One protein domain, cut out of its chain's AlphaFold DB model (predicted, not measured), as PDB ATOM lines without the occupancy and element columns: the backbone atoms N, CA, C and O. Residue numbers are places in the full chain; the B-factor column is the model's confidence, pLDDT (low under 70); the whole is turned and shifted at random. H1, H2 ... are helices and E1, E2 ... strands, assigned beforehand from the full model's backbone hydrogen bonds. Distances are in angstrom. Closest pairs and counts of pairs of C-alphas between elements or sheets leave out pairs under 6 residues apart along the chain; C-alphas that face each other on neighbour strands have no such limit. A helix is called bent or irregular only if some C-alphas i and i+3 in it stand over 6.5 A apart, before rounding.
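AT A GLANCE: This is residues 4 to 105 of the 107 residues of an uncharacterized protein of Bacteroidetes bacterium (UniProt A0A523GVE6). A small sheet of three strands has one helix, H1, lying over one face along its strands, near the middle of the domain, and a second long helix, H3, crosses H1. H4 runs on from the end of strand E3 and away from the sheet, while the short H2 sits far out from the middle. The 102 printed residues, with E1, E2, H1, H2, H3, E3 and H4 in that order, are of mixed class; the sheet, in the order E2, E1, E3, is antiparallel. The whole is compact, with a radius of gyration of the C-alphas of 12.7 A and spans of 33 by 29 by 26 A.

IN THESE COORDINATES: E1 is residues 4 to 8, 13.1 A long, beginning at C-alpha 4 (219.825, 238.328, 306.530). E2 is residues 12 to 16, 13.6 A, and E3 residues 88 to 92, 13.7 A. H1 is residues 40 to 53, 19.7 A; H2, 59 to 63, 6.2 A; H3, 68 to 81, 17.9 A; H4, 93 to 103, 15.1 A, ending at C-alpha 103 (239.064, 237.865, 311.539).

HOW THE PARTS SIT: E1 and E2 form a hairpin, with N 5 and O 15 2.9 A apart, within hydrogen-bond range. E1 and E3 are antiparallel, with N 6 and O 89 at 3.0 A. H1 is on the sheet, over E2 and E1, at a height of 10.0 A, giving two layers, a helix on one face of a sheet. H3 touches H1 at a steep tilt of 59 degrees, opposite ways; their closest C-alphas, of Leu 49 and Cys 69, are 4.9 A apart. H3 only grazes the sheet, with residues 80 to 81, and is irregular, C-alphas 71 and 74 being 7.8 A apart. H2 and H3 are close but not clearly touching, their closest C-alphas, of Leu 62 and Cys 70, 6.0 A apart. H4 is near H3, with 14 pairs of C-alphas within 10 A. In H1, H2 and H4 every O i to N i+4 pair is within hydrogen-bond range, in H3 8 of 10.

THE WHOLE: The C-alphas farthest apart, of Asn 10 and Lys 105, are 38.2 A apart. The printed part has no cut. The link from E2 to H1, residues 17 to 39, is long. Confidence is under 70 at residue 10, residues 28 to 31 and residues 33 to 38.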
ATOM      1  N   TYR A   4     220.305 237.317 305.610       97.19
ATOM      2  CA  TYR A   4     219.825 238.328 306.530       97.19
ATOM      3  C   TYR A   4     219.434 239.558 305.725       97.19
ATOM      4  O   TYR A   4     220.276 240.157 305.061       97.19
ATOM      5  N   LYS A   5     218.161 239.943 305.763       96.38
ATOM      6  CA  LYS A   5     217.676 241.185 305.156       96.38
ATOM      7  C   LYS A   5     217.363 242.183 306.255       96.38
ATOM      8  O   LYS A   5     216.553 241.891 307.136       96.38
ATOM      9  N   ILE A   6     217.981 243.355 306.160       94.88
ATOM     10  CA  ILE A   6     217.802 244.468 307.081       94.88
ATOM     11  C   ILE A   6     217.080 245.577 306.321       94.88
ATOM     12  O   ILE A   6     217.481 245.936 305.215       94.88
ATOM     13  N   VAL A   7     216.018 246.118 306.913       92.12
ATOM     14  CA  VAL A   7     215.287 247.284 306.403       92.12
ATOM     15  C   VAL A   7     215.272 248.352 307.492       92.12
ATOM     16  O   VAL A   7     214.788 248.101 308.592       92.12
ATOM     17  N   ARG A   8     215.825 249.525 307.189       84.12
ATOM     18  CA  ARG A   8     215.937 250.717 308.032       84.12
ATOM     19  C   ARG A   8     214.897 251.737 307.558       84.12
ATOM     20  O   ARG A   8     215.188 252.562 306.709       84.12
ATOM     21  N   HIS A   9     213.669 251.644 308.058       78.44
ATOM     22  CA  HIS A   9     212.645 252.680 307.840       78.44
ATOM     23  C   HIS A   9     212.362 253.364 309.193       78.44
ATOM     24  O   HIS A   9     213.285 253.527 309.988       78.44
ATOM     25  N   ASN A  10     211.110 253.711 309.521       68.62
ATOM     26  CA  ASN A  10     210.735 254.221 310.855       68.62
ATOM     27  C   ASN A  10     211.174 253.294 312.011       68.62
ATOM     28  O   ASN A  10     211.463 253.763 313.109       68.62
ATOM     29  N   HIS A  11     211.258 251.986 311.746       75.00
ATOM     30  CA  HIS A  11     211.856 250.982 312.622       75.00
ATOM     31  C   HIS A  11     212.795 250.087 311.814       75.00
ATOM     32  O   HIS A  11     212.591 249.878 310.614       75.00
ATOM     33  N   VAL A  12     213.814 249.545 312.480       83.38
ATOM     34  CA  VAL A  12     214.719 248.574 311.867       83.38
ATOM     35  C   VAL A  12     214.123 247.182 312.009       83.38
ATOM     36  O   VAL A  12     213.896 246.702 313.119       83.38
ATOM     37  N   VAL A  13     213.881 246.539 310.872       88.81
ATOM     38  CA  VAL A  13     213.373 245.170 310.789       88.81
ATOM     39  C   VAL A  13     214.466 244.288 310.210       88.81
ATOM     40  O   VAL A  13     215.009 244.584 309.144       88.81
ATOM     41  N   ALA A  14     214.771 243.194 310.902       93.00
ATOM     42  CA  ALA A  14     215.705 242.181 310.436       93.00
ATOM     43  C   ALA A  14     214.977 240.852 310.237       93.00
ATOM     44  O   ALA A  14     214.182 240.424 311.077       93.00
ATOM     45  N   THR A  15     215.248 240.197 309.112       96.56
ATOM     46  CA  THR A  15     214.721 238.866 308.798       96.56
ATOM     47  C   THR A  15     215.845 237.941 308.369       96.56
ATOM     48  O   THR A  15     216.790 238.392 307.729       96.56
ATOM     49  N   VAL A  16     215.724 236.655 308.681       96.81
ATOM     50  CA  VAL A  16     216.577 235.580 308.176       96.81
ATOM     51  C   VAL A  16     215.729 234.646 307.319       96.81
ATOM     52  O   VAL A  16     214.721 234.104 307.772       96.81
ATOM     53  N   ASN A  17     216.083 234.503 306.039       96.19
ATOM     54  CA  ASN A  17     215.321 233.705 305.067       96.19
ATOM     55  C   ASN A  17     213.811 234.039 305.054       96.19
ATOM     56  O   ASN A  17     212.962 233.152 304.979       96.19
ATOM     57  N   GLY A  18     213.477 235.329 305.173       93.19
ATOM     58  CA  GLY A  18     212.098 235.829 305.172       93.19
ATOM     59  C   GLY A  18     211.336 235.675 306.494       93.19
ATOM     60  O   GLY A  18     210.201 236.132 306.583       93.19
ATOM     61  N   LYS A  19     211.935 235.077 307.530       95.38
ATOM     62  CA  LYS A  19     211.355 234.995 308.881       95.38
ATOM     63  C   LYS A  19     211.940 236.083 309.783       95.38
ATOM     64  O   LYS A  19     213.108 236.416 309.598       95.38
ATOM     65  N   PRO A  20     211.191 236.633 310.754       94.75
ATOM     66  CA  PRO A  20     211.738 237.594 311.711       94.75
ATOM     67  C   PRO A  20     212.995 237.054 312.400       94.75
ATOM     68  O   PRO A  20     212.994 235.925 312.891       94.75
ATOM     69  N   LEU A  21     214.060 237.854 312.421       94.88
ATOM     70  CA  LEU A  21     215.252 237.547 313.202       94.88
ATOM     71  C   LEU A  21     214.928 237.779 314.679       94.88
ATOM     72  O   LEU A  21     214.376 238.819 315.042       94.88
ATOM     73  N   ARG A  22     215.274 236.816 315.535       92.50
ATOM     74  CA  ARG A  22     215.119 236.969 316.982       92.50
ATOM     75  C   ARG A  22     215.991 238.125 317.467       92.50
ATOM     76  O   ARG A  22     217.183 238.148 317.192       92.50
ATOM     77  N   HIS A  23     215.402 239.052 318.214       90.25
ATOM     78  CA  HIS A  23     216.145 240.129 318.865       90.25
ATOM     79  C   HIS A  23     216.732 239.636 320.187       90.25
ATOM     80  O   HIS A  23     216.002 239.220 321.088       90.25
ATOM     81  N   ILE A  24     218.057 239.683 320.282       88.56
ATOM     82  CA  ILE A  24     218.808 239.507 321.520       88.56
ATOM     83  C   ILE A  24     219.123 240.893 322.074       88.56
ATOM     84  O   ILE A  24     219.795 241.695 321.426       88.56
ATOM     85  N   VAL A  25     218.610 241.166 323.273       85.31
ATOM     86  CA  VAL A  25     218.801 242.444 323.961       85.31
ATOM     87  C   VAL A  25     220.159 242.431 324.653       85.31
ATOM     88  O   VAL A  25     220.319 241.733 325.654       85.31
ATOM     89  N   LEU A  26     221.105 243.217 324.139       79.19
ATOM     90  CA  LEU A  26     222.390 243.466 324.797       79.19
ATOM     91  C   LEU A  26     222.360 244.825 325.505       79.19
ATOM     92  O   LEU A  26     222.588 244.907 326.708       79.19
ATOM     93  N   TYR A  27     221.983 245.879 324.780       75.75
ATOM     94  CA  TYR A  27     221.965 247.250 325.292       75.75
ATOM     95  C   TYR A  27     220.624 247.964 325.091       75.75
ATOM     96  O   TYR A  27     220.306 248.890 325.840       75.75
ATOM     97  N   SER A  28     219.835 247.579 324.081       68.62
ATOM     98  CA  SER A  28     218.639 248.319 323.669       68.62
ATOM     99  C   SER A  28     217.365 247.493 323.867       68.62
ATOM    100  O   SER A  28     217.046 246.633 323.047       68.62
ATOM    101  N   PRO A  29     216.551 247.768 324.903       68.25
ATOM    102  CA  PRO A  29     215.303 247.036 325.110       68.25
ATOM    103  C   PRO A  29     214.230 247.351 324.051       68.25
ATOM    104  O   PRO A  29     213.212 246.670 323.997       68.25
ATOM    105  N   THR A  30     214.429 248.375 323.211       68.62
ATOM    106  CA  THR A  30     213.432 248.878 322.249       68.62
ATOM    107  C   THR A  30     213.639 248.380 320.813       68.62
ATOM    108  O   THR A  30     213.079 248.948 319.874       68.62
ATOM    109  N   GLY A  31     214.417 247.310 320.617       67.56
ATOM    110  CA  GLY A  31     214.677 246.725 319.298       67.56
ATOM    111  C   GLY A  31     215.984 247.203 318.661       67.56
ATOM    112  O   GLY A  31     216.859 247.769 319.317       67.56
ATOM    113  N   PHE A  32     216.092 247.016 317.344       73.31
ATOM    114  CA  PHE A  32     217.282 247.332 316.545       73.31
ATOM    115  C   PHE A  32     217.406 248.812 316.158       73.31
ATOM    116  O   PHE A  32     217.863 249.109 315.066       73.31
ATOM    117  N   TYR A  33     216.956 249.768 316.969       67.81
ATOM    118  CA  TYR A  33     216.902 251.173 316.548       67.81
ATOM    119  C   TYR A  33     218.298 251.763 316.248       67.81
ATOM    120  O   TYR A  33     219.188 251.745 317.099       67.81
ATOM    121  N   PHE A  34     218.484 252.305 315.038       64.19
ATOM    122  CA  PHE A  34     219.716 252.982 314.616       64.19
ATOM    123  C   PHE A  34     219.564 254.469 314.945       64.19
ATOM    124  O   PHE A  34     218.838 255.188 314.265       64.19
ATOM    125  N   SER A  35     220.237 254.948 315.987       60.38
ATOM    126  CA  SER A  35     220.363 256.382 316.256       60.38
ATOM    127  C   SER A  35     221.828 256.743 316.447       60.38
ATOM    128  O   SER A  35     222.649 255.875 316.723       60.38
ATOM    129  N   HIS A  36     222.163 258.029 316.341       47.28
ATOM    130  CA  HIS A  36     223.535 258.533 316.510       47.28
ATOM    131  C   HIS A  36     224.161 258.216 317.891       47.28
ATOM    132  O   HIS A  36     225.350 258.431 318.094       47.28
ATOM    133  N   ARG A  37     223.357 257.730 318.849       52.88
ATOM    134  CA  ARG A  37     223.773 257.218 320.168       52.88
ATOM    135  C   ARG A  37     223.173 255.835 320.475       52.88
ATOM    136  O   ARG A  37     223.133 255.418 321.627       52.88
ATOM    137  N   GLY A  38     222.601 255.174 319.473       56.06
ATOM    138  CA  GLY A  38     221.767 253.994 319.637       56.06
ATOM    139  C   GLY A  38     222.588 252.721 319.574       56.06
ATOM    140  O   GLY A  38     223.210 252.427 318.558       56.06
ATOM    141  N   HIS A  39     222.519 251.915 320.627       70.38
ATOM    142  CA  HIS A  39     223.155 250.601 320.662       70.38
ATOM    143  C   HIS A  39     222.369 249.523 319.888       70.38
ATOM    144  O   HIS A  39     222.783 248.369 319.856       70.38
ATOM    145  N   GLY A  40     221.262 249.869 319.217       77.12
ATOM    146  CA  GLY A  40     220.445 248.911 318.460       77.12
ATOM    147  C   GLY A  40     221.195 248.231 317.307       77.12
ATOM    148  O   GLY A  40     220.845 247.120 316.917       77.12
ATOM    149  N   GLN A  41     222.264 248.853 316.798       85.75
ATOM    150  CA  GLN A  41     223.200 248.230 315.860       85.75
ATOM    151  C   GLN A  41     224.017 247.094 316.489       85.75
ATOM    152  O   GLN A  41     224.292 246.103 315.818       85.75
ATOM    153  N   LEU A  42     224.405 247.230 317.760       88.69
ATOM    154  CA  LEU A  42     225.135 246.191 318.490       88.69
ATOM    155  C   LEU A  42     224.203 245.014 318.775       88.69
ATOM    156  O   LEU A  42     224.555 243.883 318.464       88.69
ATOM    157  N   ASP A  43     222.976 245.281 319.226       90.62
ATOM    158  CA  ASP A  43     221.943 244.251 319.385       90.62
ATOM    159  C   ASP A  43     221.648 243.528 318.058       90.62
ATOM    160  O   ASP A  43     221.475 242.306 318.036       90.62
ATOM    161  N   LEU A  44     221.624 244.254 316.930       92.31
ATOM    162  CA  LEU A  44     221.462 243.660 315.600       92.31
ATOM    163  C   LEU A  44     222.648 242.770 315.226       92.31
ATOM    164  O   LEU A  44     222.440 241.661 314.734       92.31
ATOM    165  N   ALA A  45     223.876 243.227 315.474       94.69
ATOM    166  CA  ALA A  45     225.081 242.438 315.240       94.69
ATOM    167  C   ALA A  45     225.078 241.149 316.076       94.69
ATOM    168  O   ALA A  45     225.271 240.069 315.520       94.69
ATOM    169  N   VAL A  46     224.779 241.246 317.375       94.81
ATOM    170  CA  VAL A  46     224.646 240.091 318.277       94.81
ATOM    171  C   VAL A  46     223.576 239.132 317.772       94.81
ATOM    172  O   VAL A  46     223.825 237.938 317.682       94.81
ATOM    173  N   SER A  47     222.408 239.641 317.383       95.31
ATOM    174  CA  SER A  47     221.289 238.810 316.921       95.31
ATOM    175  C   SER A  47     221.609 238.055 315.627       95.31
ATOM    176  O   SER A  47     221.278 236.877 315.505       95.31
ATOM    177  N   ILE A  48     222.275 238.708 314.666       96.94
ATOM    178  CA  ILE A  48     222.718 238.064 313.418       96.94
ATOM    179  C   ILE A  48     223.775 236.999 313.716       96.94
ATOM    180  O   ILE A  48     223.695 235.888 313.196       96.94
ATOM    181  N   LEU A  49     224.763 237.325 314.551       97.38
ATOM    182  CA  LEU A  49     225.852 236.410 314.872       97.38
ATOM    183  C   LEU A  49     225.386 235.220 315.710       97.38
ATOM    184  O   LEU A  49     225.828 234.109 315.448       97.38
ATOM    185  N   ALA A  50     224.475 235.417 316.661       97.19
ATOM    186  CA  ALA A  50     223.905 234.328 317.443       97.19
ATOM    187  C   ALA A  50     223.133 233.354 316.545       97.19
ATOM    188  O   ALA A  50     223.342 232.146 316.620       97.19
ATOM    189  N   ASP A  51     222.316 233.865 315.616       97.81
ATOM    190  CA  ASP A  51     221.652 233.018 314.622       97.81
ATOM    191  C   ASP A  51     222.674 232.288 313.732       97.81
ATOM    192  O   ASP A  51     222.544 231.083 313.498       97.81
ATOM    193  N   TYR A  52     223.722 232.977 313.274       97.38
ATOM    194  CA  TYR A  52     224.789 232.388 312.461       97.38
ATOM    195  C   TYR A  52     225.548 231.265 313.189       97.38
ATOM    196  O   TYR A  52     225.726 230.190 312.617       97.38
ATOM    197  N   PHE A  53     225.957 231.482 314.441       96.62
ATOM    198  CA  PHE A  53     226.681 230.494 315.247       96.62
ATOM    199  C   PHE A  53     225.773 229.413 315.851       96.62
ATOM    200  O   PHE A  53     226.275 228.402 316.337       96.62
ATOM    201  N   GLY A  54     224.449 229.592 315.800       96.19
ATOM    202  CA  GLY A  54     223.497 228.711 316.477       96.19
ATOM    203  C   GLY A  54     223.514 228.878 317.999       96.19
ATOM    204  O   GLY A  54     223.267 227.917 318.722       96.19
ATOM    205  N   GLU A  55     223.834 230.079 318.482       96.19
ATOM    206  CA  GLU A  55     223.904 230.418 319.900       96.19
ATOM    207  C   GLU A  55     222.560 230.952 320.416       96.19
ATOM    208  O   GLU A  55     221.848 231.701 319.742       96.19
ATOM    209  N   ASP A  56     222.238 230.598 321.659       94.25
ATOM    210  CA  ASP A  56     221.151 231.198 322.432       94.25
ATOM    211  C   ASP A  56     221.710 231.725 323.763       94.25
ATOM    212  O   ASP A  56     221.572 231.068 324.798       94.25
ATOM    213  N   PRO A  57     222.437 232.858 323.738       92.38
ATOM    214  CA  PRO A  57     223.142 233.340 324.912       92.38
ATOM    215  C   PRO A  57     222.167 233.888 325.955       92.38
ATOM    216  O   PRO A  57     221.231 234.640 325.662       92.38
ATOM    217  N   THR A  58     222.429 233.548 327.211       91.06
ATOM    218  CA  THR A  58     221.786 234.189 328.359       91.06
ATOM    219  C   THR A  58     222.317 235.611 328.554       91.06
ATOM    220  O   THR A  58     223.386 235.971 328.063       91.06
ATOM    221  N   LYS A  59     221.600 236.434 329.331       86.81
ATOM    222  CA  LYS A  59     222.074 237.782 329.697       86.81
ATOM    223  C   LYS A  59     223.429 237.767 330.406       86.81
ATOM    224  O   LYS A  59     224.200 238.702 330.245       86.81
ATOM    225  N   GLU A  60     223.697 236.728 331.189       88.81
ATOM    226  CA  GLU A  60     224.958 236.575 331.913       88.81
ATOM    227  C   GLU A  60     226.113 236.282 330.950       88.81
ATOM    228  O   GLU A  60     227.122 236.976 330.982       88.81
ATOM    229  N   GLN A  61     225.913 235.362 330.002       90.69
ATOM    230  CA  GLN A  61     226.904 235.070 328.957       90.69
ATOM    231  C   GLN A  61     227.183 236.281 328.061       90.69
ATOM    232  O   GLN A  61     228.323 236.497 327.662       90.69
ATOM    233  N   LEU A  62     226.152 237.083 327.769       88.38
ATOM    234  CA  LEU A  62     226.296 238.362 327.070       88.38
ATOM    235  C   LEU A  62     227.120 239.378 327.870       88.38
ATOM    236  O   LEU A  62     227.875 240.139 327.280       88.38
ATOM    237  N   PHE A  63     226.963 239.411 329.194       85.19
ATOM    238  CA  PHE A  63     227.656 240.361 330.066       85.19
ATOM    239  C   PHE A  63     229.136 240.009 330.275       85.19
ATOM    240  O   PHE A  63     229.961 240.908 330.403       85.19
ATOM    241  N   TYR A  64     229.465 238.718 330.311       88.94
ATOM    242  CA  TYR A  64     230.828 238.220 330.528       88.94
ATOM    243  C   TYR A  64     231.565 237.825 329.239       88.94
ATOM    244  O   TYR A  64     232.636 237.226 329.310       88.94
ATOM    245  N   ASP A  65     231.012 238.152 328.068       89.00
ATOM    246  CA  ASP A  65     231.582 237.825 326.755       89.00
ATOM    247  C   ASP A  65     231.885 236.324 326.546       89.00
ATOM    248  O   ASP A  65     232.831 235.937 325.861       89.00
ATOM    249  N   GLU A  66     231.044 235.444 327.094       91.62
ATOM    250  CA  GLU A  66     231.252 233.985 327.072       91.62
ATOM    251  C   GLU A  66     230.752 233.307 325.784       91.62
ATOM    252  O   GLU A  66     230.661 232.080 325.703       91.62
ATOM    253  N   CYS A  67     230.396 234.092 324.766       92.81
ATOM    254  CA  CYS A  67     229.788 233.606 323.534       92.81
ATOM    255  C   CYS A  67     230.463 234.171 322.279       92.81
ATOM    256  O   CYS A  67     231.015 235.275 322.289       92.81
ATOM    257  N   GLN A  68     230.430 233.437 321.163       94.38
ATOM    258  CA  GLN A  68     231.092 233.880 319.934       94.38
ATOM    259  C   GLN A  68     230.440 235.136 319.364       94.38
ATOM    260  O   GLN A  68     231.157 236.006 318.858       94.38
ATOM    261  N   CYS A  69     229.113 235.274 319.464       94.06
ATOM    262  CA  CYS A  69     228.453 236.503 319.046       94.06
ATOM    263  C   CYS A  69     228.888 237.701 319.901       94.06
ATOM    264  O   CYS A  69     229.127 238.768 319.342       94.06
ATOM    265  N   CYS A  70     229.109 237.513 321.207       91.19
ATOM    266  CA  CYS A  70     229.630 238.524 322.129       91.19
ATOM    267  C   CYS A  70     231.033 238.989 321.697       91.19
ATOM    268  O   CYS A  70     231.285 240.170 321.494       91.19
ATOM    269  N   LEU A  71     231.934 238.051 321.412       92.88
ATOM    270  CA  LEU A  71     233.328 238.363 321.073       92.88
ATOM    271  C   LEU A  71     233.520 238.998 319.686       92.88
ATOM    272  O   LEU A  71     234.609 239.486 319.371       92.88
ATOM    273  N   ALA A  72     232.505 238.932 318.822       94.38
ATOM    274  CA  ALA A  72     232.611 239.319 317.417       94.38
ATOM    275  C   ALA A  72     231.695 240.492 317.015       94.38
ATOM    276  O   ALA A  72     231.879 241.040 315.926       94.38
ATOM    277  N   HIS A  73     230.722 240.884 317.847       93.25
ATOM    278  CA  HIS A  73     229.664 241.818 317.443       93.25
ATOM    279  C   HIS A  73     230.152 243.234 317.113       93.25
ATOM    280  O   HIS A  73     229.650 243.833 316.159       93.25
ATOM    281  N   GLU A  74     231.131 243.774 317.843       91.50
ATOM    282  CA  GLU A  74     231.628 245.129 317.578       91.50
ATOM    283  C   GLU A  74     232.318 245.230 316.214       91.50
ATOM    284  O   GLU A  74     231.984 246.115 315.416       91.50
ATOM    285  N   ASP A  75     233.217 244.287 315.922       94.19
ATOM    286  CA  ASP A  75     233.898 244.186 314.629       94.19
ATOM    287  C   ASP A  75     232.893 243.916 313.510       94.19
ATOM    288  O   ASP A  75     232.981 244.500 312.426       94.19
ATOM    289  N   PHE A  76     231.912 243.045 313.758       95.31
ATOM    290  CA  PHE A  76     230.867 242.750 312.788       95.31
ATOM    291  C   PHE A  76     230.080 244.007 312.427       95.31
ATOM    292  O   PHE A  76     229.912 244.311 311.247       95.31
ATOM    293  N   LYS A  77     229.659 244.786 313.432       93.12
ATOM    294  CA  LYS A  77     228.970 246.062 313.224       93.12
ATOM    295  C   LYS A  77     229.792 246.987 312.325       93.12
ATOM    296  O   LYS A  77     229.250 247.502 311.349       93.12
ATOM    297  N   GLN A  78     231.087 247.140 312.601       91.69
ATOM    298  CA  GLN A  78     231.958 248.018 311.812       91.69
ATOM    299  C   GLN A  78     232.100 247.557 310.354       91.69
ATOM    300  O   GLN A  78     232.121 248.387 309.455       91.69
ATOM    301  N   ASN A  79     232.178 246.246 310.106       94.12
ATOM    302  CA  ASN A  79     232.403 245.705 308.760       94.12
ATOM    303  C   ASN A  79     231.119 245.551 307.933       94.12
ATOM    304  O   ASN A  79     231.189 245.574 306.708       94.12
ATOM    305  N   PHE A  80     229.961 245.378 308.576       94.06
ATOM    306  CA  PHE A  80     228.710 245.046 307.888       94.06
ATOM    307  C   PHE A  80     227.579 246.038 308.095       94.06
ATOM    308  O   PHE A  80     226.728 246.140 307.221       94.06
ATOM    309  N   LEU A  81     227.497 246.723 309.234       90.88
ATOM    310  CA  LEU A  81     226.363 247.600 309.539       90.88
ATOM    311  C   LEU A  81     226.713 249.069 309.296       90.88
ATOM    312  O   LEU A  81     225.910 249.778 308.686       90.88
ATOM    313  N   ASP A  82     227.902 249.503 309.709       89.69
ATOM    314  CA  ASP A  82     228.335 250.904 309.621       89.69
ATOM    315  C   ASP A  82     228.700 251.328 308.186       89.69
ATOM    316  O   ASP A  82     228.566 252.496 307.834       89.69
ATOM    317  N   VAL A  83     229.093 250.376 307.331       87.12
ATOM    318  CA  VAL A  83     229.471 250.628 305.922       87.12
ATOM    319  C   VAL A  83     228.287 250.658 304.952       87.12
ATOM    320  O   VAL A  83     228.455 250.977 303.778       87.12
ATOM    321  N   GLN A  84     227.093 250.269 305.402       86.12
ATOM    322  CA  GLN A  84     225.934 250.128 304.522       86.12
ATOM    323  C   GLN A  84     225.170 251.441 304.438       86.12
ATOM    324  O   GLN A  84     224.724 251.980 305.456       86.12
ATOM    325  N   HIS A  85     224.957 251.909 303.212       77.38
ATOM    326  CA  HIS A  85     224.176 253.101 302.909       77.38
ATOM    327  C   HIS A  85     222.805 252.715 302.341       77.38
ATOM    328  O   HIS A  85     222.689 251.767 301.568       77.38
ATOM    329  N   GLY A  86     221.768 253.467 302.714       84.94
ATOM    330  CA  GLY A  86     220.396 253.256 302.254       84.94
ATOM    331  C   GLY A  86     219.495 252.504 303.238       84.94
ATOM    332  O   GLY A  86     219.913 252.066 304.314       84.94
ATOM    333  N   ASP A  87     218.232 252.375 302.836       88.31
ATOM    334  CA  ASP A  87     217.137 251.922 303.703       88.31
ATOM    335  C   ASP A  87     216.989 250.401 303.740       88.31
ATOM    336  O   ASP A  87     216.209 249.865 304.523       88.31
ATOM    337  N   SER A  88     217.713 249.661 302.901       92.44
ATOM    338  CA  SER A  88     217.714 248.203 302.969       92.44
ATOM    339  C   SER A  88     218.961 247.599 302.355       92.44
ATOM    340  O   SER A  88     219.433 248.073 301.326       92.44
ATOM    341  N   PHE A  89     219.443 246.517 302.955       94.88
ATOM    342  CA  PHE A  89     220.583 245.751 302.464       94.88
ATOM    343  C   PHE A  89     220.482 244.302 302.947       94.88
ATOM    344  O   PHE A  89     219.644 243.951 303.790       94.88
ATOM    345  N   THR A  90     221.329 243.449 302.385       96.69
ATOM    346  CA  THR A  90     221.397 242.030 302.722       96.69
ATOM    347  C   THR A  90     222.800 241.641 303.141       96.69
ATOM    348  O   THR A  90     223.766 242.166 302.602       96.69
ATOM    349  N   ILE A  91     222.888 240.689 304.062       97.19
ATOM    350  CA  ILE A  91     224.121 240.008 304.442       97.19
ATOM    351  C   ILE A  91     223.869 238.514 304.251       97.19
ATOM    352  O   ILE A  91     222.869 237.983 304.734       97.19
ATOM    353  N   SER A  92     224.740 237.822 303.535       97.50
ATOM    354  CA  SER A  92     224.668 236.375 303.347       97.50
ATOM    355  C   SER A  92     225.526 235.631 304.366       97.50
ATOM    356  O   SER A  92     226.553 236.121 304.826       97.50
ATOM    357  N   GLU A  93     225.130 234.403 304.688       96.94
ATOM    358  CA  GLU A  93     225.909 233.481 305.523       96.94
ATOM    359  C   GLU A  93     227.348 233.294 305.023       96.94
ATOM    360  O   GLU A  93     228.273 233.208 305.829       96.94
ATOM    361  N   GLU A  94     227.552 233.272 303.703       97.44
ATOM    362  CA  GLU A  94     228.882 233.108 303.113       97.44
ATOM    363  C   GLU A  94     229.763 234.346 303.341       97.44
ATOM    364  O   GLU A  94     230.939 234.202 303.667       97.44
ATOM    365  N   GLU A  95     229.205 235.561 303.266       97.19
ATOM    366  CA  GLU A  95     229.947 236.781 303.613       97.19
ATOM    367  C   GLU A  95     230.387 236.771 305.082       97.19
ATOM    368  O   GLU A  95     231.547 237.071 305.374       97.19
ATOM    369  N   ILE A  96     229.500 236.364 306.000       97.69
ATOM    370  CA  ILE A  96     229.831 236.244 307.429       97.69
ATOM    371  C   ILE A  96     230.937 235.206 307.631       97.69
ATOM    372  O   ILE A  96     231.908 235.462 308.343       97.69
ATOM    373  N   LYS A  97     230.835 234.051 306.972       96.50
ATOM    374  CA  LYS A  97     231.828 232.977 307.055       96.50
ATOM    375  C   LYS A  97     233.205 233.420 306.566       96.50
ATOM    376  O   LYS A  97     234.201 233.189 307.255       96.50
ATOM    377  N   LEU A  98     233.272 234.066 305.401       96.69
ATOM    378  CA  LEU A  98     234.521 234.574 304.832       96.69
ATOM    379  C   LEU A  98     235.144 235.649 305.724       96.69
ATOM    380  O   LEU A  98     236.344 235.593 306.004       96.69
ATOM    381  N   TRP A  99     234.336 236.593 306.209       96.69
ATOM    382  CA  TRP A  99     234.784 237.619 307.145       96.69
ATOM    383  C   TRP A  99     235.312 237.007 308.448       96.69
ATOM    384  O   TRP A  99     236.423 237.328 308.872       96.69
ATOM    385  N   TYR A 100     234.575 236.078 309.059       95.62
ATOM    386  CA  TYR A 100     234.954 235.490 310.343       95.62
ATOM    387  C   TYR A 100     236.240 234.658 310.239       95.62
ATOM    388  O   TYR A 100     237.110 234.730 311.111       95.62
ATOM    389  N   ALA A 101     236.420 233.929 309.132       94.81
ATOM    390  CA  ALA A 101     237.658 233.208 308.848       94.81
ATOM    391  C   ALA A 101     238.870 234.147 308.703       94.81
ATOM    392  O   ALA A 101     239.972 233.793 309.122       94.81
ATOM    393  N   GLN A 102     238.686 235.344 308.134       92.75
ATOM    394  CA  GLN A 102     239.741 236.362 308.056       92.75
ATOM    395  C   GLN A 102     240.014 237.004 309.417       92.75
ATOM    396  O   GLN A 102     241.176 237.171 309.787       92.75
ATOM    397  N   ARG A 103     238.961 237.313 310.184       91.56
ATOM    398  CA  ARG A 103     239.064 237.865 311.539       91.56
ATOM    399  C   ARG A 103     239.915 236.975 312.442       91.56
ATOM    400  O   ARG A 103     240.842 237.465 313.073       91.56
ATOM    401  N   ARG A 104     239.671 235.659 312.439       85.38
ATOM    402  CA  ARG A 104     240.422 234.680 313.248       85.38
ATOM    403  C   ARG A 104     241.911 234.559 312.913       85.38
ATOM    404  O   ARG A 104     242.632 233.968 313.697       85.38
ATOM    405  N   LYS A 105     242.366 235.063 311.760       83.69
ATOM    406  CA  LYS A 105     243.793 235.085 311.391       83.69
ATOM    407  C   LYS A 105     244.526 236.332 311.892       83.69
ATOM    408  O   LYS A 105     245.744 236.391 311.779       83.69
TER     409      LYS A 105